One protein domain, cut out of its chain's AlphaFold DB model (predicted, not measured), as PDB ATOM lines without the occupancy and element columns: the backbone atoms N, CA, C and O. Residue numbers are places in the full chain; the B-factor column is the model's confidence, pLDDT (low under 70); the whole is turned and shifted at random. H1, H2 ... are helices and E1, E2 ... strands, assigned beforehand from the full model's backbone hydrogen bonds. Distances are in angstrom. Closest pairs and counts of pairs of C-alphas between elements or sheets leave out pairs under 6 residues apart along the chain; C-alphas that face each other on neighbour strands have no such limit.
ATOM      1  N   GLY A  25      -4.993  60.067 -38.020       87.25
ATOM      2  CA  GLY A  25      -5.328  60.364 -39.406       87.25
ATOM      3  C   GLY A  25      -5.633  59.094 -40.194       87.25
ATOM      4  O   GLY A  25      -6.586  59.077 -40.980       87.25
ATOM      5  N   LEU A  26      -4.855  58.037 -39.970       89.75
ATOM      6  CA  LEU A  26      -5.039  56.732 -40.584       89.75
ATOM      7  C   LEU A  26      -6.309  56.065 -40.051       89.75
ATOM      8  O   LEU A  26      -7.148  55.651 -40.850       89.75
ATOM      9  N   ASP A  27      -6.530  56.087 -38.741       90.62
ATOM     10  CA  ASP A  27      -7.729  55.534 -38.108       90.62
ATOM     11  C   ASP A  27      -9.002  56.199 -38.641       90.62
ATOM     12  O   ASP A  27      -9.972  55.525 -38.990       90.62
ATOM     13  N   LYS A  28      -8.992  57.531 -38.809       89.62
ATOM     14  CA  LYS A  28     -10.105  58.270 -39.432       89.62
ATOM     15  C   LYS A  28     -10.337  57.862 -40.884       89.62
ATOM     16  O   LYS A  28     -11.496  57.786 -41.308       89.62
ATOM     17  N   LYS A  29      -9.276  57.614 -41.661       90.31
ATOM     18  CA  LYS A  29      -9.392  57.130 -43.048       90.31
ATOM     19  C   LYS A  29      -9.986  55.724 -43.093       90.31
ATOM     20  O   LYS A  29     -10.940  55.514 -43.843       90.31
ATOM     21  N   ILE A  30      -9.479  54.812 -42.264       88.88
ATOM     22  CA  ILE A  30      -9.972  53.436 -42.125       88.88
ATOM     23  C   ILE A  30     -11.453  53.456 -41.723       88.88
ATOM     24  O   ILE A  30     -12.294  52.890 -42.422       88.88
ATOM     25  N   HIS A  31     -11.803  54.185 -40.661       87.31
ATOM     26  CA  HIS A  31     -13.179  54.340 -40.190       87.31
ATOM     27  C   HIS A  31     -14.110  54.890 -41.281       87.31
ATOM     28  O   HIS A  31     -15.185  54.345 -41.542       87.31
ATOM     29  N   SER A  32     -13.676  55.939 -41.988       86.69
ATOM     30  CA  SER A  32     -14.445  56.523 -43.092       86.69
ATOM     31  C   SER A  32     -14.672  55.530 -44.234       86.69
ATOM     32  O   SER A  32     -15.747  55.527 -44.834       86.69
ATOM     33  N   SER A  41     -14.841  44.818 -43.097       47.94
ATOM     34  CA  SER A  41     -15.701  44.294 -42.028       47.94
ATOM     35  C   SER A  41     -15.773  42.764 -41.908       47.94
ATOM     36  O   SER A  41     -16.492  42.284 -41.034       47.94
ATOM     37  N   LYS A  42     -15.052  41.979 -42.731       51.75
ATOM     38  CA  LYS A  42     -15.082  40.495 -42.659       51.75
ATOM     39  C   LYS A  42     -13.790  39.753 -43.038       51.75
ATOM     40  O   LYS A  42     -13.778  38.525 -43.023       51.75
ATOM     41  N   SER A  43     -12.727  40.438 -43.439       60.00
ATOM     42  CA  SER A  43     -11.705  39.846 -44.309       60.00
ATOM     43  C   SER A  43     -10.460  39.377 -43.557       60.00
ATOM     44  O   SER A  43     -10.021  40.003 -42.597       60.00
ATOM     45  N   ALA A  44      -9.892  38.260 -44.007       82.31
ATOM     46  CA  ALA A  44      -8.664  37.662 -43.492       82.31
ATOM     47  C   ALA A  44      -7.545  38.690 -43.219       82.31
ATOM     48  O   ALA A  44      -7.441  39.705 -43.904       82.31
ATOM     49  N   CYS A  45      -6.690  38.412 -42.231       90.38
ATOM     50  CA  CYS A  45      -5.661  39.333 -41.725       90.38
ATOM     51  C   CYS A  45      -4.803  40.008 -42.819       90.38
ATOM     52  O   CYS A  45      -4.565  41.211 -42.750       90.38
ATOM     53  N   HIS A  46      -4.451  39.287 -43.885       90.19
ATOM     54  CA  HIS A  46      -3.735  39.840 -45.038       90.19
ATOM     55  C   HIS A  46      -4.524  40.883 -45.842       90.19
ATOM     56  O   HIS A  46      -3.946  41.883 -46.250       90.19
ATOM     57  N   HIS A  47      -5.836  40.708 -46.038       90.19
ATOM     58  CA  HIS A  47      -6.659  41.708 -46.732       90.19
ATOM     59  C   HIS A  47      -6.660  43.016 -45.948       90.19
ATOM     60  O   HIS A  47      -6.441  44.087 -46.503       90.19
ATOM     61  N   THR A  48      -6.839  42.911 -44.634       91.06
ATOM     62  CA  THR A  48      -6.805  44.060 -43.734       91.06
ATOM     63  C   THR A  48      -5.458  44.771 -43.782       91.06
ATOM     64  O   THR A  48      -5.434  45.985 -43.955       91.06
ATOM     65  N   ALA A  49      -4.343  44.039 -43.701       94.19
ATOM     66  CA  ALA A  49      -3.015  44.642 -43.792       94.19
ATOM     67  C   ALA A  49      -2.812  45.395 -45.123       94.19
ATOM     68  O   ALA A  49      -2.300  46.513 -45.125       94.19
ATOM     69  N   ILE A  50      -3.270  44.827 -46.246       94.06
ATOM     70  CA  ILE A  50      -3.171  45.447 -47.578       94.06
ATOM     71  C   ILE A  50      -4.021  46.722 -47.670       94.06
ATOM     72  O   ILE A  50      -3.552  47.738 -48.185       94.06
ATOM     73  N   GLU A  51      -5.257  46.707 -47.160       92.50
ATOM     74  CA  GLU A  51      -6.095  47.913 -47.125       92.50
ATOM     75  C   GLU A  51      -5.446  49.023 -46.290       92.50
ATOM     76  O   GLU A  51      -5.405  50.174 -46.724       92.50
ATOM     77  N   ILE A  52      -4.907  48.685 -45.114       93.94
ATOM     78  CA  ILE A  52      -4.259  49.658 -44.227       93.94
ATOM     79  C   ILE A  52      -3.033  50.271 -44.908       93.94
ATOM     80  O   ILE A  52      -2.919  51.495 -44.928       93.94
ATOM     81  N   ALA A  53      -2.182  49.462 -45.545       94.94
ATOM     82  CA  ALA A  53      -1.028  49.953 -46.299       94.94
ATOM     83  C   ALA A  53      -1.425  50.927 -47.423       94.94
ATOM     84  O   ALA A  53      -0.767  51.947 -47.640       94.94
ATOM     85  N   MET A  54      -2.534  50.648 -48.122       93.44
ATOM     86  CA  MET A  54      -3.074  51.548 -49.144       93.44
ATOM     87  C   MET A  54      -3.613  52.849 -48.523       93.44
ATOM     88  O   MET A  54      -3.408  53.929 -49.079       93.44
ATOM     89  N   PHE A  55      -4.294  52.790 -47.373       92.31
ATOM     90  CA  PHE A  55      -4.799  53.991 -46.691       92.31
ATOM     91  C   PHE A  55      -3.693  54.851 -46.074       92.31
ATOM     92  O   PHE A  55      -3.827  56.082 -46.070       92.31
ATOM     93  N   ASP A  56      -2.611  54.218 -45.617       93.62
ATOM     94  CA  ASP A  56      -1.351  54.852 -45.207       93.62
ATOM     95  C   ASP A  56      -0.569  55.417 -46.411       93.62
ATOM     96  O   ASP A  56       0.431  56.108 -46.246       93.62
ATOM     97  N   GLY A  57      -1.033  55.162 -47.640       92.06
ATOM     98  CA  GLY A  57      -0.423  55.675 -48.865       92.06
ATOM     99  C   GLY A  57       0.931  55.048 -49.190       92.06
ATOM    100  O   GLY A  57       1.642  55.576 -50.034       92.06
ATOM    101  N   LYS A  58       1.296  53.936 -48.537       93.81
ATOM    102  CA  LYS A  58       2.584  53.260 -48.750       93.81
ATOM    103  C   LYS A  58       2.569  52.281 -49.915       93.81
ATOM    104  O   LYS A  58       3.631  51.901 -50.390       93.81
ATOM    105  N   ILE A  59       1.383  51.904 -50.391       93.88
ATOM    106  CA  ILE A  59       1.208  51.144 -51.630       93.88
ATOM    107  C   ILE A  59       0.116  51.759 -52.508       93.88
ATOM    108  O   ILE A  59      -0.859  52.340 -52.020       93.88
ATOM    109  N   GLY A  60       0.268  51.594 -53.823       92.06
ATOM    110  CA  GLY A  60      -0.703  52.029 -54.823       92.06
ATOM    111  C   GLY A  60      -1.829  51.019 -55.071       92.06
ATOM    112  O   GLY A  60      -1.835  49.892 -54.572       92.06
ATOM    113  N   LYS A  61      -2.797  51.416 -55.908       91.81
ATOM    114  CA  LYS A  61      -3.919  50.548 -56.318       91.81
ATOM    115  C   LYS A  61      -3.461  49.323 -57.117       91.81
ATOM    116  O   LYS A  61      -4.085  48.271 -57.002       91.81
ATOM    117  N   GLU A  62      -2.409  49.469 -57.918       92.06
ATOM    118  CA  GLU A  62      -1.842  48.395 -58.743       92.06
ATOM    119  C   GLU A  62      -1.208  47.318 -57.859       92.06
ATOM    120  O   GLU A  62      -1.667  46.177 -57.893       92.06
ATOM    121  N   THR A  63      -0.301  47.706 -56.953       92.88
ATOM    122  CA  THR A  63       0.266  46.837 -55.907       92.88
ATOM    123  C   THR A  63      -0.821  46.109 -55.118       92.88
ATOM    124  O   THR A  63      -0.774  44.890 -54.964       92.88
ATOM    125  N   LYS A  64      -1.859  46.824 -54.659       92.25
ATOM    126  CA  LYS A  64      -3.003  46.205 -53.973       92.25
ATOM    127  C   LYS A  64      -3.685  45.140 -54.836       92.25
ATOM    128  O   LYS A  64      -3.992  44.057 -54.342       92.25
ATOM    129  N   SER A  65      -3.965  45.449 -56.104       91.19
ATOM    130  CA  SER A  65      -4.624  44.508 -57.013       91.19
ATOM    131  C   SER A  65      -3.778  43.257 -57.228       91.19
ATOM    132  O   SER A  65      -4.325  42.156 -57.256       91.19
ATOM    133  N   GLU A  66      -2.468  43.423 -57.364       91.75
ATOM    134  CA  GLU A  66      -1.522  42.334 -57.562       91.75
ATOM    135  C   GLU A  66      -1.419  41.434 -56.323       91.75
ATOM    136  O   GLU A  66      -1.564  40.212 -56.426       91.75
ATOM    137  N   LEU A  67      -1.316  42.033 -55.132       91.88
ATOM    138  CA  LEU A  67      -1.348  41.302 -53.868       91.88
ATOM    139  C   LEU A  67      -2.655  40.512 -53.714       91.88
ATOM    140  O   LEU A  67      -2.609  39.326 -53.398       91.88
ATOM    141  N   TYR A  68      -3.816  41.099 -54.020       90.75
ATOM    142  CA  TYR A  68      -5.099  40.381 -53.971       90.75
ATOM    143  C   TYR A  68      -5.186  39.217 -54.957       90.75
ATOM    144  O   TYR A  68      -5.622  38.134 -54.570       90.75
ATOM    145  N   LYS A  69      -4.709  39.382 -56.196       89.69
ATOM    146  CA  LYS A  69      -4.639  38.271 -57.162       89.69
ATOM    147  C   LYS A  69      -3.730  37.146 -56.669       89.69
ATOM    148  O   LYS A  69      -3.995  35.976 -56.916       89.69
ATOM    149  N   SER A  70      -2.658  37.478 -55.953       89.12
ATOM    150  CA  SER A  70      -1.755  36.480 -55.372       89.12
ATOM    151  C   SER A  70      -2.350  35.738 -54.158       89.12
ATOM    152  O   SER A  70      -1.772  34.758 -53.691       89.12
ATOM    153  N   LEU A  71      -3.521  36.144 -53.656       86.06
ATOM    154  CA  LEU A  71      -4.166  35.562 -52.475       86.06
ATOM    155  C   LEU A  71      -5.302  34.574 -52.792       86.06
ATOM    156  O   LEU A  71      -5.875  34.029 -51.851       86.06
ATOM    157  N   GLU A  72      -5.585  34.274 -54.069       69.50
ATOM    158  CA  GLU A  72      -6.715  33.422 -54.508       69.50
ATOM    159  C   GLU A  72      -6.770  32.011 -53.872       69.50
ATOM    160  O   GLU A  72      -7.811  31.368 -53.928       69.50
ATOM    161  N   ASN A  73      -5.709  31.551 -53.191       65.12
ATOM    162  CA  ASN A  73      -5.670  30.283 -52.445       65.12
ATOM    163  C   ASN A  73      -5.074  30.401 -51.022       65.12
ATOM    164  O   ASN A  73      -4.442  29.458 -50.559       65.12
ATOM    165  N   ASN A  74      -5.259  31.533 -50.326       71.00
ATOM    166  CA  ASN A  74      -4.686  31.816 -48.993       71.00
ATOM    167  C   ASN A  74      -3.149  31.697 -48.950       71.00
ATOM    168  O   ASN A  74      -2.606  30.635 -48.659       71.00
ATOM    169  N   TYR A  75      -2.451  32.816 -49.163       84.00
ATOM    170  CA  TYR A  75      -0.982  32.883 -49.144       84.00
ATOM    171  C   TYR A  75      -0.304  31.958 -50.169       84.00
ATOM    172  O   TYR A  75       0.485  31.077 -49.818       84.00
ATOM    173  N   SER A  76      -0.614  32.163 -51.454       87.56
ATOM    174  CA  SER A  76      -0.006  31.383 -52.537       87.56
ATOM    175  C   SER A  76       1.517  31.569 -52.612       87.56
ATOM    176  O   SER A  76       2.075  32.508 -52.040       87.56
ATOM    177  N   GLN A  77       2.193  30.716 -53.389       89.88
ATOM    178  CA  GLN A  77       3.617  30.908 -53.678       89.88
ATOM    179  C   GLN A  77       3.887  32.280 -54.312       89.88
ATOM    180  O   GLN A  77       4.802  32.969 -53.889       89.88
ATOM    181  N   ARG A  78       3.016  32.748 -55.216       90.94
ATOM    182  CA  ARG A  78       3.140  34.083 -55.818       90.94
ATOM    183  C   ARG A  78       3.092  35.201 -54.776       90.94
ATOM    184  O   ARG A  78       3.817  36.176 -54.913       90.94
ATOM    185  N   TYR A  79       2.265  35.069 -53.734       92.56
ATOM    186  CA  TYR A  79       2.248  36.041 -52.635       92.56
ATOM    187  C   TYR A  79       3.591  36.047 -51.903       92.56
ATOM    188  O   TYR A  79       4.117  37.111 -51.602       92.56
ATOM    189  N   ARG A  80       4.175  34.867 -51.649       92.69
ATOM    190  CA  ARG A  80       5.510  34.773 -51.040       92.69
ATOM    191  C   ARG A  80       6.568  35.425 -51.906       92.69
ATOM    192  O   ARG A  80       7.374  36.161 -51.362       92.69
ATOM    193  N   ASP A  81       6.527  35.193 -53.213       91.94
ATOM    194  CA  ASP A  81       7.502  35.747 -54.149       91.94
ATOM    195  C   ASP A  81       7.414  37.282 -54.183       91.94
ATOM    196  O   ASP A  81       8.433  37.949 -54.040       91.94
ATOM    197  N   ILE A  82       6.201  37.847 -54.268       92.75
ATOM    198  CA  ILE A  82       5.976  39.306 -54.220       92.75
ATOM    199  C   ILE A  82       6.446  39.900 -52.888       92.75
ATOM    200  O   ILE A  82       7.023  40.980 -52.854       92.75
ATOM    201  N   MET A  83       6.188  39.202 -51.782       92.56
ATOM    202  CA  MET A  83       6.559  39.649 -50.438       92.56
ATOM    203  C   MET A  83       8.005  39.277 -50.068       92.56
ATOM    204  O   MET A  83       8.424  39.497 -48.930       92.56
ATOM    205  N   GLU A  84       8.741  38.682 -51.011       91.75
ATOM    206  CA  GLU A  84      10.103  38.163 -50.878       91.75
ATOM    207  C   GLU A  84      10.293  37.168 -49.719       91.75
ATOM    208  O   GLU A  84      11.391  37.018 -49.197       91.75
ATOM    209  N   ILE A  85       9.239  36.476 -49.275       91.12
ATOM    210  CA  ILE A  85       9.268  35.590 -48.101       91.12
ATOM    211  C   ILE A  85      10.068  34.321 -48.423       91.12
ATOM    212  O   ILE A  85       9.566  33.411 -49.087       91.12
ATOM    213  N   GLY A  86      11.284  34.227 -47.889       85.75
ATOM    214  CA  GLY A  86      12.193  33.101 -48.091       85.75
ATOM    215  C   GLY A  86      13.230  32.976 -46.977       85.75
ATOM    216  O   GLY A  86      13.266  33.774 -46.046       85.75
ATOM    217  N   GLU A  87      14.102  31.968 -47.063       81.94
ATOM    218  CA  GLU A  87      15.070  31.639 -45.997       81.94
ATOM    219  C   GLU A  87      15.919  32.838 -45.540       81.94
ATOM    220  O   GLU A  87      16.279  32.929 -44.371       81.94
ATOM    221  N   ASN A  88      16.176  33.795 -46.434       83.19
ATOM    222  CA  ASN A  88      17.015  34.962 -46.161       83.19
ATOM    223  C   ASN A  88      16.322  36.084 -45.367       83.19
ATOM    224  O   ASN A  88      17.009  36.997 -44.915       83.19
ATOM    225  N   ASN A  89      14.993  36.064 -45.212       85.94
ATOM    226  CA  ASN A  89      14.259  37.108 -44.483       85.94
ATOM    227  C   ASN A  89      13.265  36.572 -43.442       85.94
ATOM    228  O   ASN A  89      12.500  37.346 -42.863       85.94
ATOM    229  N   ILE A  90      13.290  35.265 -43.182       92.00
ATOM    230  CA  ILE A  90      12.526  34.627 -42.114       92.00
ATOM    231  C   ILE A  90      13.380  34.597 -40.849       92.00
ATOM    232  O   ILE A  90      14.498  34.091 -40.841       92.00
ATOM    233  N   ASN A  91      12.827  35.113 -39.757       93.19
ATOM    234  CA  ASN A  91      13.498  35.201 -38.470       93.19
ATOM    235  C   ASN A  91      12.704  34.452 -37.396       93.19
ATOM    236  O   ASN A  91      11.472  34.479 -37.379       93.19
ATOM    237  N   SER A  92      13.406  33.829 -36.450       93.50
ATOM    238  CA  SER A  92      12.805  33.192 -35.266       93.50
ATOM    239  C   SER A  92      12.415  34.193 -34.171       93.50
ATOM    240  O   SER A  92      11.961  33.802 -33.100       93.50
ATOM    241  N   SER A  93      12.630  35.483 -34.416       92.88
ATOM    242  CA  SER A  93      12.246  36.589 -33.550       92.88
ATOM    243  C   SER A  93      11.927  37.804 -34.405       92.88
ATOM    244  O   SER A  93      12.530  38.014 -35.458       92.88
ATOM    245  N   LEU A  94      11.009  38.627 -33.931       90.75
ATOM    246  CA  LEU A  94      10.675  39.892 -34.539       90.75
ATOM    247  C   LEU A  94      11.858  40.862 -34.456       90.75
ATOM    248  O   LEU A  94      12.302  41.239 -33.370       90.75
ATOM    249  N   VAL A  95      12.312  41.297 -35.628       81.12
ATOM    250  CA  VAL A  95      13.255  42.400 -35.802       81.12
ATOM    251  C   VAL A  95      12.482  43.529 -36.473       81.12
ATOM    252  O   VAL A  95      12.109  43.417 -37.636       81.12
ATOM    253  N   VAL A  96      12.183  44.590 -35.722       70.94
ATOM    254  CA  VAL A  96      11.477  45.761 -36.255       70.94
ATOM    255  C   VAL A  96      12.508  46.791 -36.695       70.94
ATOM    256  O   VAL A  96      13.239  47.323 -35.859       70.94
ATOM    257  N   ASP A  97      12.547  47.104 -37.990       70.38
ATOM    258  CA  ASP A  97      13.172  48.347 -38.436       70.38
ATOM    259  C   ASP A  97      12.210  49.502 -38.133       70.38
ATOM    260  O   ASP A  97      11.147  49.625 -38.741       70.38
ATOM    261  N   GLN A  98      12.583  50.358 -37.181       69.19
ATOM    262  CA  GLN A  98      11.762  51.494 -36.754       69.19
ATOM    263  C   GLN A  98      11.594  52.580 -37.829       69.19
ATOM    264  O   GLN A  98      10.895  53.565 -37.610       69.19
ATOM    265  N   LYS A  99      12.242  52.430 -38.989       80.94
ATOM    266  CA  LYS A  99      12.273  53.453 -40.039       80.94
ATOM    267  C   LYS A  99      11.344  53.172 -41.213       80.94
ATOM    268  O   LYS A  99      11.234  54.029 -42.089       80.94
ATOM    269  N   GLN A 100      10.715  51.998 -41.284       89.19
ATOM    270  CA  GLN A 100       9.977  51.587 -42.477       89.19
ATOM    271  C   GLN A 100       8.604  51.007 -42.144       89.19
ATOM    272  O   GLN A 100       8.475  50.083 -41.346       89.19
ATOM    273  N   SER A 101       7.574  51.525 -42.816       94.94
ATOM    274  CA  SER A 101       6.279  50.851 -42.870       94.94
ATOM    275  C   SER A 101       6.375  49.606 -43.749       94.94
ATOM    276  O   SER A 101       7.099  49.593 -44.750       94.94
ATOM    277  N   GLY A 102       5.609  48.573 -43.429       95.19
ATOM    278  CA  GLY A 102       5.655  47.318 -44.165       95.19
ATOM    279  C   GLY A 102       4.755  46.252 -43.574       95.19
ATOM    280  O   GLY A 102       3.895  46.523 -42.744       95.19
ATOM    281  N   PHE A 103       4.955  45.022 -44.012       95.81
ATOM    282  CA  PHE A 103       4.123  43.889 -43.643       95.81
ATOM    283  C   PHE A 103       4.914  42.904 -42.804       95.81
ATOM    284  O   PHE A 103       6.041  42.554 -43.146       95.81
ATOM    285  N   LEU A 104       4.292  42.411 -41.739       95.75
ATOM    286  CA  LEU A 104       4.784  41.270 -40.983       95.75
ATOM    287  C   LEU A 104       3.999  40.035 -41.383       95.75
ATOM    288  O   LEU A 104       2.772  40.033 -41.321       95.75
ATOM    289  N   ASN A 105       4.710  38.986 -41.770       95.31
ATOM    290  CA  ASN A 105       4.145  37.718 -42.201       95.31
ATOM    291  C   ASN A 105       4.619  36.612 -41.256       95.31
ATOM    292  O   ASN A 105       5.803  36.283 -41.225       95.31
ATOM    293  N   PHE A 106       3.695  36.048 -40.479       95.62
ATOM    294  CA  PHE A 106       3.962  34.980 -39.520       95.62
ATOM    295  C   PHE A 106       3.767  33.614 -40.164       95.62
ATOM    296  O   PHE A 106       2.789  33.373 -40.876       95.62
ATOM    297  N   ILE A 107       4.703  32.717 -39.887       95.06
ATOM    298  CA  ILE A 107       4.876  31.440 -40.568       95.06
ATOM    299  C   ILE A 107       4.945  30.352 -39.503       95.06
ATOM    300  O   ILE A 107       5.701  30.470 -38.544       95.06
ATOM    301  N   LYS A 108       4.150  29.296 -39.650       94.25
ATOM    302  CA  LYS A 108       4.204  28.113 -38.784       94.25
ATOM    303  C   LYS A 108       5.431  27.256 -39.092       94.25
ATOM    304  O   LYS A 108       6.024  27.363 -40.161       94.25
ATOM    305  N   GLN A 109       5.747  26.328 -38.194       92.69
ATOM    306  CA  GLN A 109       6.830  25.357 -38.373       92.69
ATOM    307  C   GLN A 109       6.709  24.514 -39.660       92.69
ATOM    308  O   GLN A 109       7.722  24.125 -40.232       92.69
ATOM    309  N   ASP A 110       5.488  24.246 -40.136       91.31
ATOM    310  CA  ASP A 110       5.222  23.539 -41.401       91.31
ATOM    311  C   ASP A 110       5.409  24.426 -42.651       91.31
ATOM    312  O   ASP A 110       5.127  24.004 -43.772       91.31
ATOM    313  N   GLY A 111       5.873  25.663 -42.466       88.75
ATOM    314  CA  GLY A 111       6.096  26.645 -43.516       88.75
ATOM    315  C   GLY A 111       4.844  27.420 -43.917       88.75
ATOM    316  O   GLY A 111       4.962  28.346 -44.718       88.75
ATOM    317  N   VAL A 112       3.655  27.117 -43.382       90.56
ATOM    318  CA  VAL A 112       2.396  27.775 -43.770       90.56
ATOM    319  C   VAL A 112       2.283  29.167 -43.142       90.56
ATOM    320  O   VAL A 112       2.421  29.336 -41.931       90.56
ATOM    321  N   LEU A 113       1.978  30.175 -43.967       92.19
ATOM    322  CA  LEU A 113       1.659  31.528 -43.507       92.19
ATOM    323  C   LEU A 113       0.339  31.518 -42.726       92.19
ATOM    324  O   LEU A 113      -0.682  31.038 -43.220       92.19
ATOM    325  N   CYS A 114       0.359  32.024 -41.496       91.31
ATOM    326  CA  CYS A 114      -0.774  31.946 -40.573       91.31
ATOM    327  C   CYS A 114      -1.359  33.307 -40.194       91.31
ATOM    328  O   CYS A 114      -2.549  33.385 -39.885       91.31
ATOM    329  N   HIS A 115      -0.565  34.375 -40.242       94.62
ATOM    330  CA  HIS A 115      -1.020  35.716 -39.905       94.62
ATOM    331  C   HIS A 115      -0.228  36.772 -40.673       94.62
ATOM    332  O   HIS A 115       0.975  36.620 -40.872       94.62
ATOM    333  N   THR A 116      -0.901  37.853 -41.060       95.00
ATOM    334  CA  THR A 116      -0.262  39.032 -41.642       95.00
ATOM    335  C   THR A 116      -0.744  40.278 -40.918       95.00
ATOM    336  O   THR A 116      -1.943  40.437 -40.681       95.00
ATOM    337  N   ALA A 117       0.192  41.160 -40.595       96.06
ATOM    338  CA  ALA A 117      -0.055  42.452 -39.976       96.06
ATOM    339  C   ALA A 117       0.664  43.562 -40.741       96.06
ATOM    340  O   ALA A 117       1.567  43.296 -41.537       96.06
ATOM    341  N   TYR A 118       0.258  44.802 -40.497       96.56
ATOM    342  CA  TYR A 118       0.887  45.985 -41.066       96.56
ATOM    343  C   TYR A 118       1.615  46.768 -39.975       96.56
ATOM    344  O   TYR A 118       1.039  47.064 -38.932       96.56
ATOM    345  N   LEU A 119       2.874  47.111 -40.226       95.88
ATOM    346  CA  LEU A 119       3.637  48.067 -39.439       95.88
ATOM    347  C   LEU A 119       3.563  49.430 -40.111       95.88
ATOM    348  O   LEU A 119       3.907  49.572 -41.285       95.88
ATOM    349  N   LYS A 120       3.172  50.438 -39.343       95.00
ATOM    350  CA  LYS A 120       3.243  51.836 -39.737       95.00
ATOM    351  C   LYS A 120       4.390  52.504 -38.993       95.00
ATOM    352  O   LYS A 120       4.283  52.703 -37.790       95.00
ATOM    353  N   ALA A 121       5.437  52.895 -39.706       92.88
ATOM    354  CA  ALA A 121       6.445  53.790 -39.156       92.88
ATOM    355  C   ALA A 121       5.988  55.250 -39.276       92.88
ATOM    356  O   ALA A 121       5.332  55.630 -40.256       92.88
ATOM    357  N   SER A 122       6.366  56.050 -38.283       87.00
ATOM    358  CA  SER A 122       6.195  57.498 -38.277       87.00
ATOM    359  C   SER A 122       7.528  58.239 -38.265       87.00
ATOM    360  O   SER A 122       8.539  57.715 -37.802       87.00
ATOM    361  N   ASP A 123       7.540  59.481 -38.755       81.25
ATOM    362  CA  ASP A 123       8.754  60.296 -38.910       81.25
ATOM    363  C   ASP A 123       9.420  60.622 -37.558       81.25
ATOM    364  O   ASP A 123      10.610  60.929 -37.487       81.25
ATOM    365  N   ASN A 124       8.660  60.537 -36.463       80.81
ATOM    366  CA  ASN A 124       9.137  60.681 -35.086       80.81
ATOM    367  C   ASN A 124       9.804  59.404 -34.523       80.81
ATOM    368  O   ASN A 124      10.232  59.413 -33.370       80.81
ATOM    369  N   GLY A 125       9.882  58.323 -35.305       81.38
ATOM    370  CA  GLY A 125      10.458  57.038 -34.907       81.38
ATOM    371  C   GLY A 125       9.511  56.107 -34.145       81.38
ATOM    372  O   GLY A 125       9.944  55.024 -33.753       81.38
ATOM    373  N   SER A 126       8.241  56.481 -33.935       87.38
ATOM    374  CA  SER A 126       7.246  55.545 -33.402       87.38
ATOM    375  C   SER A 126       6.788  54.580 -34.491       87.38
ATOM    376  O   SER A 126       6.674  54.953 -35.660       87.38
ATOM    377  N   VAL A 127       6.477  53.347 -34.097       92.94
ATOM    378  CA  VAL A 127       5.914  52.339 -34.993       92.94
ATOM    379  C   VAL A 127       4.625  51.810 -34.394       92.94
ATOM    380  O   VAL A 127       4.620  51.360 -33.255       92.94
ATOM    381  N   GLU A 128       3.555  51.814 -35.178       94.81
ATOM    382  CA  GLU A 128       2.282  51.194 -34.816       94.81
ATOM    383  C   GLU A 128       2.127  49.850 -35.525       94.81
ATOM    384  O   GLU A 128       2.373  49.727 -36.728       94.81
ATOM    385  N   TYR A 129       1.670  48.847 -34.787       95.75
ATOM    386  CA  TYR A 129       1.283  47.546 -35.311       95.75
ATOM    387  C   TYR A 129      -0.222  47.501 -35.502       95.75
ATOM    388  O   TYR A 129      -0.966  47.660 -34.544       95.75
ATOM    389  N   TYR A 130      -0.670  47.243 -36.724       95.81
ATOM    390  CA  TYR A 130      -2.072  47.108 -37.091       95.81
ATOM    391  C   TYR A 130      -2.376  45.680 -37.533       95.81
ATOM    392  O   TYR A 130      -1.718  45.136 -38.425       95.81
ATOM    393  N   HIS A 131      -3.429  45.081 -36.985       94.19
ATOM    394  CA  HIS A 131      -3.858  43.749 -37.401       94.19
ATOM    395  C   HIS A 131      -5.337  43.479 -37.115       94.19
ATOM    396  O   HIS A 131      -6.048  44.269 -36.502       94.19
ATOM    397  N   THR A 132      -5.809  42.323 -37.575       91.56
ATOM    398  CA  THR A 132      -7.111  41.763 -37.199       91.56
ATOM    399  C   THR A 132      -7.005  40.246 -37.076       91.56
ATOM    400  O   THR A 132      -6.120  39.637 -37.681       91.56
ATOM    401  N   ASN A 133      -7.936  39.615 -36.360       83.06
ATOM    402  CA  ASN A 133      -8.071  38.157 -36.277       83.06
ATOM    403  C   ASN A 133      -6.823  37.427 -35.738       83.06
ATOM    404  O   ASN A 133      -6.428  36.402 -36.293       83.06
ATOM    405  N   SER A 134      -6.202  37.924 -34.662       80.06
ATOM    406  CA  SER A 134      -5.126  37.193 -33.972       80.06
ATOM    407  C   SER A 134      -5.276  37.230 -32.455       80.06
ATOM    408  O   SER A 134      -4.514  37.887 -31.752       80.06
ATOM    409  N   MET A 135      -6.231  36.441 -31.949       83.75
ATOM    410  CA  MET A 135      -6.491  36.322 -30.509       83.75
ATOM    411  C   MET A 135      -5.257  35.885 -29.706       83.75
ATOM    412  O   MET A 135      -5.117  36.261 -28.547       83.75
ATOM    413  N   THR A 136      -4.367  35.085 -30.303       91.31
ATOM    414  CA  THR A 136      -3.125  34.639 -29.652       91.31
ATOM    415  C   THR A 136      -2.174  35.807 -29.403       91.31
ATOM    416  O   THR A 136      -1.616  35.903 -28.316       91.31
ATOM    417  N   ILE A 137      -2.013  36.701 -30.386       93.69
ATOM    418  CA  ILE A 137      -1.189  37.906 -30.230       93.69
ATOM    419  C   ILE A 137      -1.882  38.888 -29.282       93.69
ATOM    420  O   ILE A 137      -1.238  39.373 -28.358       93.69
ATOM    421  N   ASP A 138      -3.190  39.109 -29.449       93.69
ATOM    422  CA  ASP A 138      -3.978  40.005 -28.591       93.69
ATOM    423  C   ASP A 138      -3.841  39.635 -27.111       93.69
ATOM    424  O   ASP A 138      -3.563  40.486 -26.270       93.69
ATOM    425  N   LYS A 139      -3.996  38.346 -26.786       94.31
ATOM    426  CA  LYS A 139      -3.867  37.855 -25.413       94.31
ATOM    427  C   LYS A 139      -2.484  38.147 -24.832       94.31
ATOM    428  O   LYS A 139      -2.402  38.645 -23.716       94.31
ATOM    429  N   GLU A 140      -1.423  37.841 -25.572       95.88
ATOM    430  CA  GLU A 140      -0.054  38.021 -25.083       95.88
ATOM    431  C   GLU A 140       0.291  39.506 -24.890       95.88
ATOM    432  O   GLU A 140       0.956  39.867 -23.921       95.88
ATOM    433  N   ILE A 141      -0.213  40.382 -25.768       96.44
ATOM    434  CA  ILE A 141      -0.072  41.835 -25.618       96.44
ATOM    435  C   ILE A 141      -0.803  42.325 -24.368       96.44
ATOM    436  O   ILE A 141      -0.222  43.076 -23.589       96.44
ATOM    437  N   LEU A 142      -2.044  41.888 -24.136       94.38
ATOM    438  CA  LEU A 142      -2.805  42.277 -22.946       94.38
ATOM    439  C   LEU A 142      -2.150  41.784 -21.651       94.38
ATOM    440  O   LEU A 142      -2.111  42.535 -20.675       94.38
ATOM    441  N   ASP A 143      -1.634  40.553 -21.648       94.56
ATOM    442  CA  ASP A 143      -0.975  39.957 -20.483       94.56
ATOM    443  C   ASP A 143       0.342  40.691 -20.143       94.56
ATOM    444  O   ASP A 143       0.639  40.893 -18.967       94.56
ATOM    445  N   GLU A 144       1.104  41.141 -21.149       95.31
ATOM    446  CA  GLU A 144       2.384  41.844 -20.950       95.31
ATOM    447  C   GLU A 144       2.243  43.353 -20.729       95.31
ATOM    448  O   GLU A 144       2.911  43.943 -19.880       95.31
ATOM    449  N   CYS A 145       1.417  44.003 -21.548       94.00
ATOM    450  CA  CYS A 145       1.358  45.460 -21.676       94.00
ATOM    451  C   CYS A 145       0.135  46.061 -20.964       94.00
ATOM    452  O   CYS A 145       0.038  47.280 -20.817       94.00
ATOM    453  N   GLY A 146      -0.801  45.222 -20.509       92.75
ATOM    454  CA  GLY A 146      -2.023  45.629 -19.825       92.75
ATOM    455  C   GLY A 146      -3.154  46.049 -20.769       92.75
ATOM    456  O   GLY A 146      -2.968  46.268 -21.966       92.75
ATOM    457  N   SER A 147      -4.359  46.207 -20.215       87.31
ATOM    458  CA  SER A 147      -5.600  46.415 -20.984       87.31
ATOM    459  C   SER A 147      -5.672  47.718 -21.781       87.31
ATOM    460  O   SER A 147      -6.482  47.824 -22.694       87.31
ATOM    461  N   ASN A 148      -4.853  48.712 -21.433       88.94
ATOM    462  CA  ASN A 148      -4.855  50.031 -22.072       88.94
ATOM    463  C   ASN A 148      -3.807  50.149 -23.190       88.94
ATOM    464  O   ASN A 148      -3.622  51.234 -23.731       88.94
ATOM    465  N   SER A 149      -3.092  49.063 -23.498       91.38
ATOM    466  CA  SER A 149      -2.038  49.048 -24.518       91.38
ATOM    467  C   SER A 149      -2.570  48.957 -25.947       91.38
ATOM    468  O   SER A 149      -1.861  49.320 -26.877       91.38
ATOM    469  N   MET A 150      -3.812  48.497 -26.120       93.19
ATOM    470  CA  MET A 150      -4.429  48.239 -27.418       93.19
ATOM    471  C   MET A 150      -5.588  49.198 -27.675       93.19
ATOM    472  O   MET A 150      -6.414  49.451 -26.798       93.19
ATOM    473  N   SER A 151      -5.670  49.684 -28.908       93.44
ATOM    474  CA  SER A 151      -6.751  50.528 -29.408       93.44
ATOM    475  C   SER A 151      -7.488  49.835 -30.548       93.44
ATOM    476  O   SER A 151      -6.910  49.068 -31.317       93.44
ATOM    477  N   LEU A 152      -8.791  50.090 -30.654       91.31
ATOM    478  CA  LEU A 152      -9.632  49.559 -31.721       91.31
ATOM    479  C   LEU A 152     -10.013  50.692 -32.668       91.31
ATOM    480  O   LEU A 152     -10.584  51.699 -32.237       91.31
ATOM    481  N   VAL A 153      -9.804  50.498 -33.970       89.19
ATOM    482  CA  VAL A 153     -10.334  51.447 -34.951       89.19
ATOM    483  C   VAL A 153     -11.860  51.356 -34.941       89.19
ATOM    484  O   VAL A 153     -12.441  50.289 -35.159       89.19
ATOM    485  N   SER A 154     -12.525  52.481 -34.682       84.50
ATOM    486  CA  SER A 154     -13.977  52.536 -34.485       84.50
ATOM    487  C   SER A 154     -14.762  51.891 -35.634       84.50
ATOM    488  O   SER A 154     -14.500  52.142 -36.813       84.50
ATOM    489  N   GLY A 155     -15.757  51.068 -35.291       78.69
ATOM    490  CA  GLY A 155     -16.607  50.364 -36.258       78.69
ATOM    491  C   GLY A 155     -15.908  49.232 -37.020       78.69
ATOM    492  O   GLY A 155     -16.470  48.726 -37.988       78.69
ATOM    493  N   SER A 156     -14.701  48.839 -36.606       82.81
ATOM    494  CA  SER A 156     -13.894  47.793 -37.237       82.81
ATOM    495  C   SER A 156     -13.556  46.654 -36.265       82.81
ATOM    496  O   SER A 156     -13.799  46.760 -35.066       82.81
ATOM    497  N   GLY A 157     -12.962  45.579 -36.793       85.56
ATOM    498  CA  GLY A 157     -12.245  44.563 -36.012       85.56
ATOM    499  C   GLY A 157     -10.720  44.730 -36.065       85.56
ATOM    500  O   GLY A 157     -10.005  43.741 -35.913       85.56
ATOM    501  N   ILE A 158     -10.226  45.930 -36.393       91.38
ATOM    502  CA  ILE A 158      -8.796  46.245 -36.458       91.38
ATOM    503  C   ILE A 158      -8.337  46.731 -35.096       91.38
ATOM    504  O   ILE A 158      -8.783  47.782 -34.625       91.38
ATOM    505  N   THR A 159      -7.389  45.996 -34.538       93.12
ATOM    506  CA  THR A 159      -6.644  46.402 -33.358       93.12
ATOM    507  C   THR A 159      -5.317  47.018 -33.780       93.12
ATOM    508  O   THR A 159      -4.686  46.546 -34.733       93.12
ATOM    509  N   HIS A 160      -4.885  48.049 -33.061       95.06
ATOM    510  CA  HIS A 160      -3.537  48.578 -33.173       95.06
ATOM    511  C   HIS A 160      -2.935  48.981 -31.829       95.06
ATOM    512  O   HIS A 160      -3.653  49.184 -30.846       95.06
ATOM    513  N   TYR A 161      -1.608  49.041 -31.795       94.94
ATOM    514  CA  TYR A 161      -0.818  49.428 -30.631       94.94
ATOM    515  C   TYR A 161       0.615  49.793 -31.027       94.94
ATOM    516  O   TYR A 161       1.124  49.356 -32.062       94.94
ATOM    517  N   GLU A 162       1.292  50.530 -30.151       93.88
ATOM    518  CA  GLU A 162       2.687  50.917 -30.335       93.88
ATOM    519  C   GLU A 162       3.640  49.718 -30.187       93.88
ATOM    520  O   GLU A 162       3.536  48.899 -29.266       93.88
ATOM    521  N   MET A 163       4.639  49.649 -31.062       93.81
ATOM    522  CA  MET A 163       5.738  48.683 -31.040       93.81
ATOM    523  C   MET A 163       6.872  49.140 -30.117       93.81
ATOM    524  O   MET A 163       7.979  49.467 -30.549       93.81
ATOM    525  N   ASN A 164       6.583  49.150 -28.819       92.44
ATOM    526  CA  ASN A 164       7.547  49.394 -27.754       92.44
ATOM    527  C   ASN A 164       8.263  48.087 -27.329       92.44
ATOM    528  O   ASN A 164       7.901  46.994 -27.775       92.44
ATOM    529  N   PRO A 165       9.293  48.149 -26.460       93.38
ATOM    530  CA  PRO A 165      10.023  46.953 -26.037       93.38
ATOM    531  C   PRO A 165       9.144  45.843 -25.437       93.38
ATOM    532  O   PRO A 165       9.433  44.667 -25.657       93.38
ATOM    533  N   SER A 166       8.070  46.191 -24.723       94.88
ATOM    534  CA  SER A 166       7.155  45.220 -24.113       94.88
ATOM    535  C   SER A 166       6.281  44.524 -25.157       94.88
ATOM    536  O   SER A 166       6.183  43.299 -25.146       94.88
ATOM    537  N   SER A 167       5.703  45.259 -26.112       95.06
ATOM    538  CA  SER A 167       4.897  44.644 -27.177       95.06
ATOM    539  C   SER A 167       5.753  43.798 -28.127       95.06
ATOM    540  O   SER A 167       5.337  42.711 -28.535       95.06
ATOM    541  N   ILE A 168       6.998  44.210 -28.391       95.06
ATOM    542  CA  ILE A 168       7.983  43.387 -29.113       95.06
ATOM    543  C   ILE A 168       8.289  42.096 -28.339       95.06
ATOM    544  O   ILE A 168       8.320  41.015 -28.934       95.06
ATOM    545  N   ALA A 169       8.508  42.177 -27.021       95.31
ATOM    546  CA  ALA A 169       8.758  41.003 -26.185       95.31
ATOM    547  C   ALA A 169       7.562  40.036 -26.176       95.31
ATOM    548  O   ALA A 169       7.757  38.831 -26.337       95.31
ATOM    549  N   ALA A 170       6.339  40.558 -26.074       96.12
ATOM    550  CA  ALA A 170       5.107  39.781 -26.171       96.12
ATOM    551  C   ALA A 170       5.002  39.039 -27.515       96.12
ATOM    552  O   ALA A 170       4.854  37.818 -27.542       96.12
ATOM    553  N   ILE A 171       5.182  39.733 -28.647       96.31
ATOM    554  CA  ILE A 171       5.156  39.086 -29.971       96.31
ATOM    555  C   ILE A 171       6.256  38.022 -30.085       96.31
ATOM    556  O   ILE A 171       6.000  36.924 -30.579       96.31
ATOM    557  N   ASN A 172       7.460  38.289 -29.573       96.88
ATOM    558  CA  ASN A 172       8.543  37.303 -29.545       96.88
ATOM    559  C   ASN A 172       8.200  36.058 -28.720       96.88
ATOM    560  O   ASN A 172       8.562  34.950 -29.119       96.88
ATOM    561  N   ARG A 173       7.463  36.197 -27.613       96.88
ATOM    562  CA  ARG A 173       6.973  35.042 -26.850       96.88
ATOM    563  C   ARG A 173       5.913  34.257 -27.606       96.88
ATOM    564  O   ARG A 173       5.953  33.029 -27.547       96.88
ATOM    565  N   VAL A 174       5.032  34.912 -28.364       96.44
ATOM    566  CA  VAL A 174       4.112  34.208 -29.275       96.44
ATOM    567  C   VAL A 174       4.891  33.420 -30.324       96.44
ATOM    568  O   VAL A 174       4.602  32.239 -30.524       96.44
ATOM    569  N   ILE A 175       5.892  34.047 -30.952       96.69
ATOM    570  CA  ILE A 175       6.738  33.404 -31.964       96.69
ATOM    571  C   ILE A 175       7.415  32.161 -31.376       96.69
ATOM    572  O   ILE A 175       7.271  31.067 -31.923       96.69
ATOM    573  N   ALA A 176       8.075  32.302 -30.225       96.69
ATOM    574  CA  ALA A 176       8.780  31.207 -29.569       96.69
ATOM    575  C   ALA A 176       7.832  30.086 -29.105       96.69
ATOM    576  O   ALA A 176       8.075  28.917 -29.388       96.69
ATOM    577  N   SER A 177       6.727  30.425 -28.437       96.00
ATOM    578  CA  SER A 177       5.820  29.434 -27.833       96.00
ATOM    579  C   SER A 177       5.067  28.598 -28.867       96.00
ATOM    580  O   SER A 177       4.654  27.478 -28.571       96.00
ATOM    581  N   ASN A 178       4.881  29.129 -30.078       95.06
ATOM    582  CA  ASN A 178       4.181  28.440 -31.159       95.06
ATOM    583  C   ASN A 178       5.125  27.860 -32.226       95.06
ATOM    584  O   ASN A 178       4.639  27.344 -33.235       95.06
ATOM    585  N   ASN A 179       6.451  27.944 -32.034       95.38
ATOM    586  CA  ASN A 179       7.455  27.622 -33.056       95.38
ATOM    587  C   ASN A 179       7.157  28.317 -34.396       95.38
ATOM    588  O   ASN A 179       7.201  27.701 -35.463       95.38
ATOM    589  N   TRP A 180       6.765  29.587 -34.331       96.12
ATOM    590  CA  TRP A 180       6.562  30.395 -35.523       96.12
ATOM    591  C   TRP A 180       7.872  31.041 -35.957       96.12
ATOM    592  O   TRP A 180       8.887  31.044 -35.261       96.12
ATOM    593  N   SER A 181       7.838  31.615 -37.142       96.12
ATOM    594  CA  SER A 181       8.839  32.543 -37.636       96.12
ATOM    595  C   SER A 181       8.133  33.743 -38.247       96.12
ATOM    596  O   SER A 181       6.924  33.709 -38.484       96.12
ATOM    597  N   VAL A 182       8.869  34.821 -38.478       96.12
ATOM    598  CA  VAL A 182       8.320  36.066 -39.011       96.12
ATOM    599  C   VAL A 182       9.218  36.621 -40.104       96.12
ATOM    600  O   VAL A 182      10.440  36.614 -39.980       96.12
ATOM    601  N   SER A 183       8.599  37.097 -41.178       95.00
ATOM    602  CA  SER A 183       9.253  37.861 -42.239       95.00
ATOM    603  C   SER A 183       8.713  39.289 -42.250       95.00
ATOM    604  O   SER A 183       7.516  39.500 -42.029       95.00
ATOM    605  N   PHE A 184       9.602  40.258 -42.478       94.38
ATOM    606  CA  PHE A 184       9.253  41.663 -42.674       94.38
ATOM    607  C   PHE A 184       9.484  42.049 -44.134       94.38
ATOM    608  O   PHE A 184      10.590  41.897 -44.649       94.38
ATOM    609  N   THR A 185       8.446  42.587 -44.768       93.81
ATOM    610  CA  THR A 185       8.491  43.102 -46.139       93.81
ATOM    611  C   THR A 185       8.252  44.612 -46.106       93.81
ATOM    612  O   THR A 185       7.120  45.029 -45.827       93.81
ATOM    613  N   PRO A 186       9.264  45.453 -46.379       93.81
ATOM    614  CA  PRO A 186       9.074  46.897 -46.478       93.81
ATOM    615  C   PRO A 186       8.038  47.251 -47.547       93.81
ATOM    616  O   PRO A 186       8.085  46.739 -48.658       93.81
ATOM    617  N   ALA A 187       7.123  48.180 -47.268       93.69
ATOM    618  CA  ALA A 187       6.145  48.599 -48.277       93.69
ATOM    619  C   ALA A 187       6.821  49.241 -49.506       93.69
ATOM    620  O   ALA A 187       6.322  49.125 -50.622       93.69
ATOM    621  N   SER A 188       7.990  49.858 -49.310       91.81
ATOM    622  CA  SER A 188       8.802  50.452 -50.374       91.81
ATOM    623  C   SER A 188       9.404  49.441 -51.352       91.81
ATOM    624  O   SER A 188       9.826  49.857 -52.421       91.81
ATOM    625  N   SER A 189       9.482  48.144 -51.021       90.88
ATOM    626  CA  SER A 189       9.909  47.130 -52.002       90.88
ATOM    627  C   SER A 189       8.771  46.698 -52.934       90.88
ATOM    628  O   SER A 189       9.009  46.038 -53.937       90.88
ATOM    629  N   LEU A 190       7.529  47.103 -52.639       90.25
ATOM    630  CA  LEU A 190       6.321  46.704 -53.372       90.25
ATOM    631  C   LEU A 190       5.822  47.778 -54.356       90.25
ATOM    632  O   LEU A 190       4.785  47.597 -55.001       90.25
TER     633      LEU A 190
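This is residues 25 to 32 and 41 to 190 of the 194 residues of an uncharacterized protein of Janthinobacterium sp. B9-8 (UniProt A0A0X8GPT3). A strongly twisted sheet of five antiparallel strands runs through the middle of a rounded body, with H2 packed along one face and H6 on the opposite face, beside the strands. H3 folds back beside H2 on the side away from the sheet, H1 crosses the far end of H2, and H5 packs on H6. The printed part has 158 residues with six named helices and five named strands, in the order H1 H2 H3 H4 E1 E2 E3 H5 E4 H6 E5; the sheet's order is E4 E3 E2 E1 E5, and the class is mixed, helices and strands. The whole is compact, with a radius of gyration of the C-alphas of 14.5 A and spans of 38 by 38 by 30 A.

H1, residues 25 to 32, touches H2, residues 45 to 55, at a steep tilt of 66 degrees, opposite ways; their closest C-alphas, those of Lys 29 and Phe 55, are 6.6 A apart. H2 and H3, residues 61 to 69, form a helical hairpin: they touch at a shallow tilt of 9 degrees, and their closest C-alphas are those of Ile 50 and Lys 64, 6.4 A apart. H4, residues 77 to 82, is close to H3 but not clearly touching; the C-alphas of Leu 67 and Tyr 79, their closest, are 6.5 A apart. E1, residues 102 to 107, E2, residues 113 to 121, and E3, residues 127 to 131, make a meander, each strand the antiparallel neighbour of the one before. Within hydrogen-bond range are N 104 and O 117 of the hairpin E1 and E2, at 2.9 A, and N 128 and O 120 of the hairpin E2 and E3, at 2.9 A. H2 is on the sheet at a height of 8.3 A, over E2 and along it at 11 degrees on the local plane; their closest C-alphas, those of His 46 and Thr 116, are 4.9 A apart. H5, residues 135 to 145, only grazes the sheet with its residues 137 to 141. The edge strand E4, residues 159 to 162, is the antiparallel neighbour of E3, with N 129 and O 161 at 2.8 A. H6, residues 165 to 177, touches H5 at a steep tilt of 43 degrees, opposite ways, closest at the C-alphas of Glu 140 and Ala 170, 5.6 A apart. H6 is on the face opposite to H2, at a height of 6.8 A, only just over none of the strands, with 2 of its C-alphas falling on E5, residues 181 to 186. E5, the other edge strand, is antiparallel to E1, with N 105 and O 183 at 2.9 A. In each of the six helices every O i to N i+4 pair is within hydrogen-bond range.

H1 begins at C-alpha 25, at (-5.328, 60.364, -39.406). H2 is 15.5 A from first to last C-alpha, H5 14.9 A and H6 18.1 A. E2, the longest strand by residues, spans 23.2 A from C-alpha 113, at (1.659, 31.528, -43.507), to C-alpha 121. E1 measures 16.3 A and E5 16.9 A, ending at C-alpha 186, at (9.074, 46.897, -46.478).

The C-alphas farthest apart, those of Glu 62 and Asp 143, are 39.2 A apart. Residues 33 to 40 are not printed, and C-alphas 32 and 41 are 12.3 A apart across this cut. The links from H4 to E1 and from H5 to E4 are long; in them residues 90 to 91 pair with 182 to 183 of E5, and 151 to 152 with 159 to 160 of E4, both antiparallel. The mean pLDDT of the printed part is 90.1; residues 41 to 43, 72 to 73 and 98 are under 70.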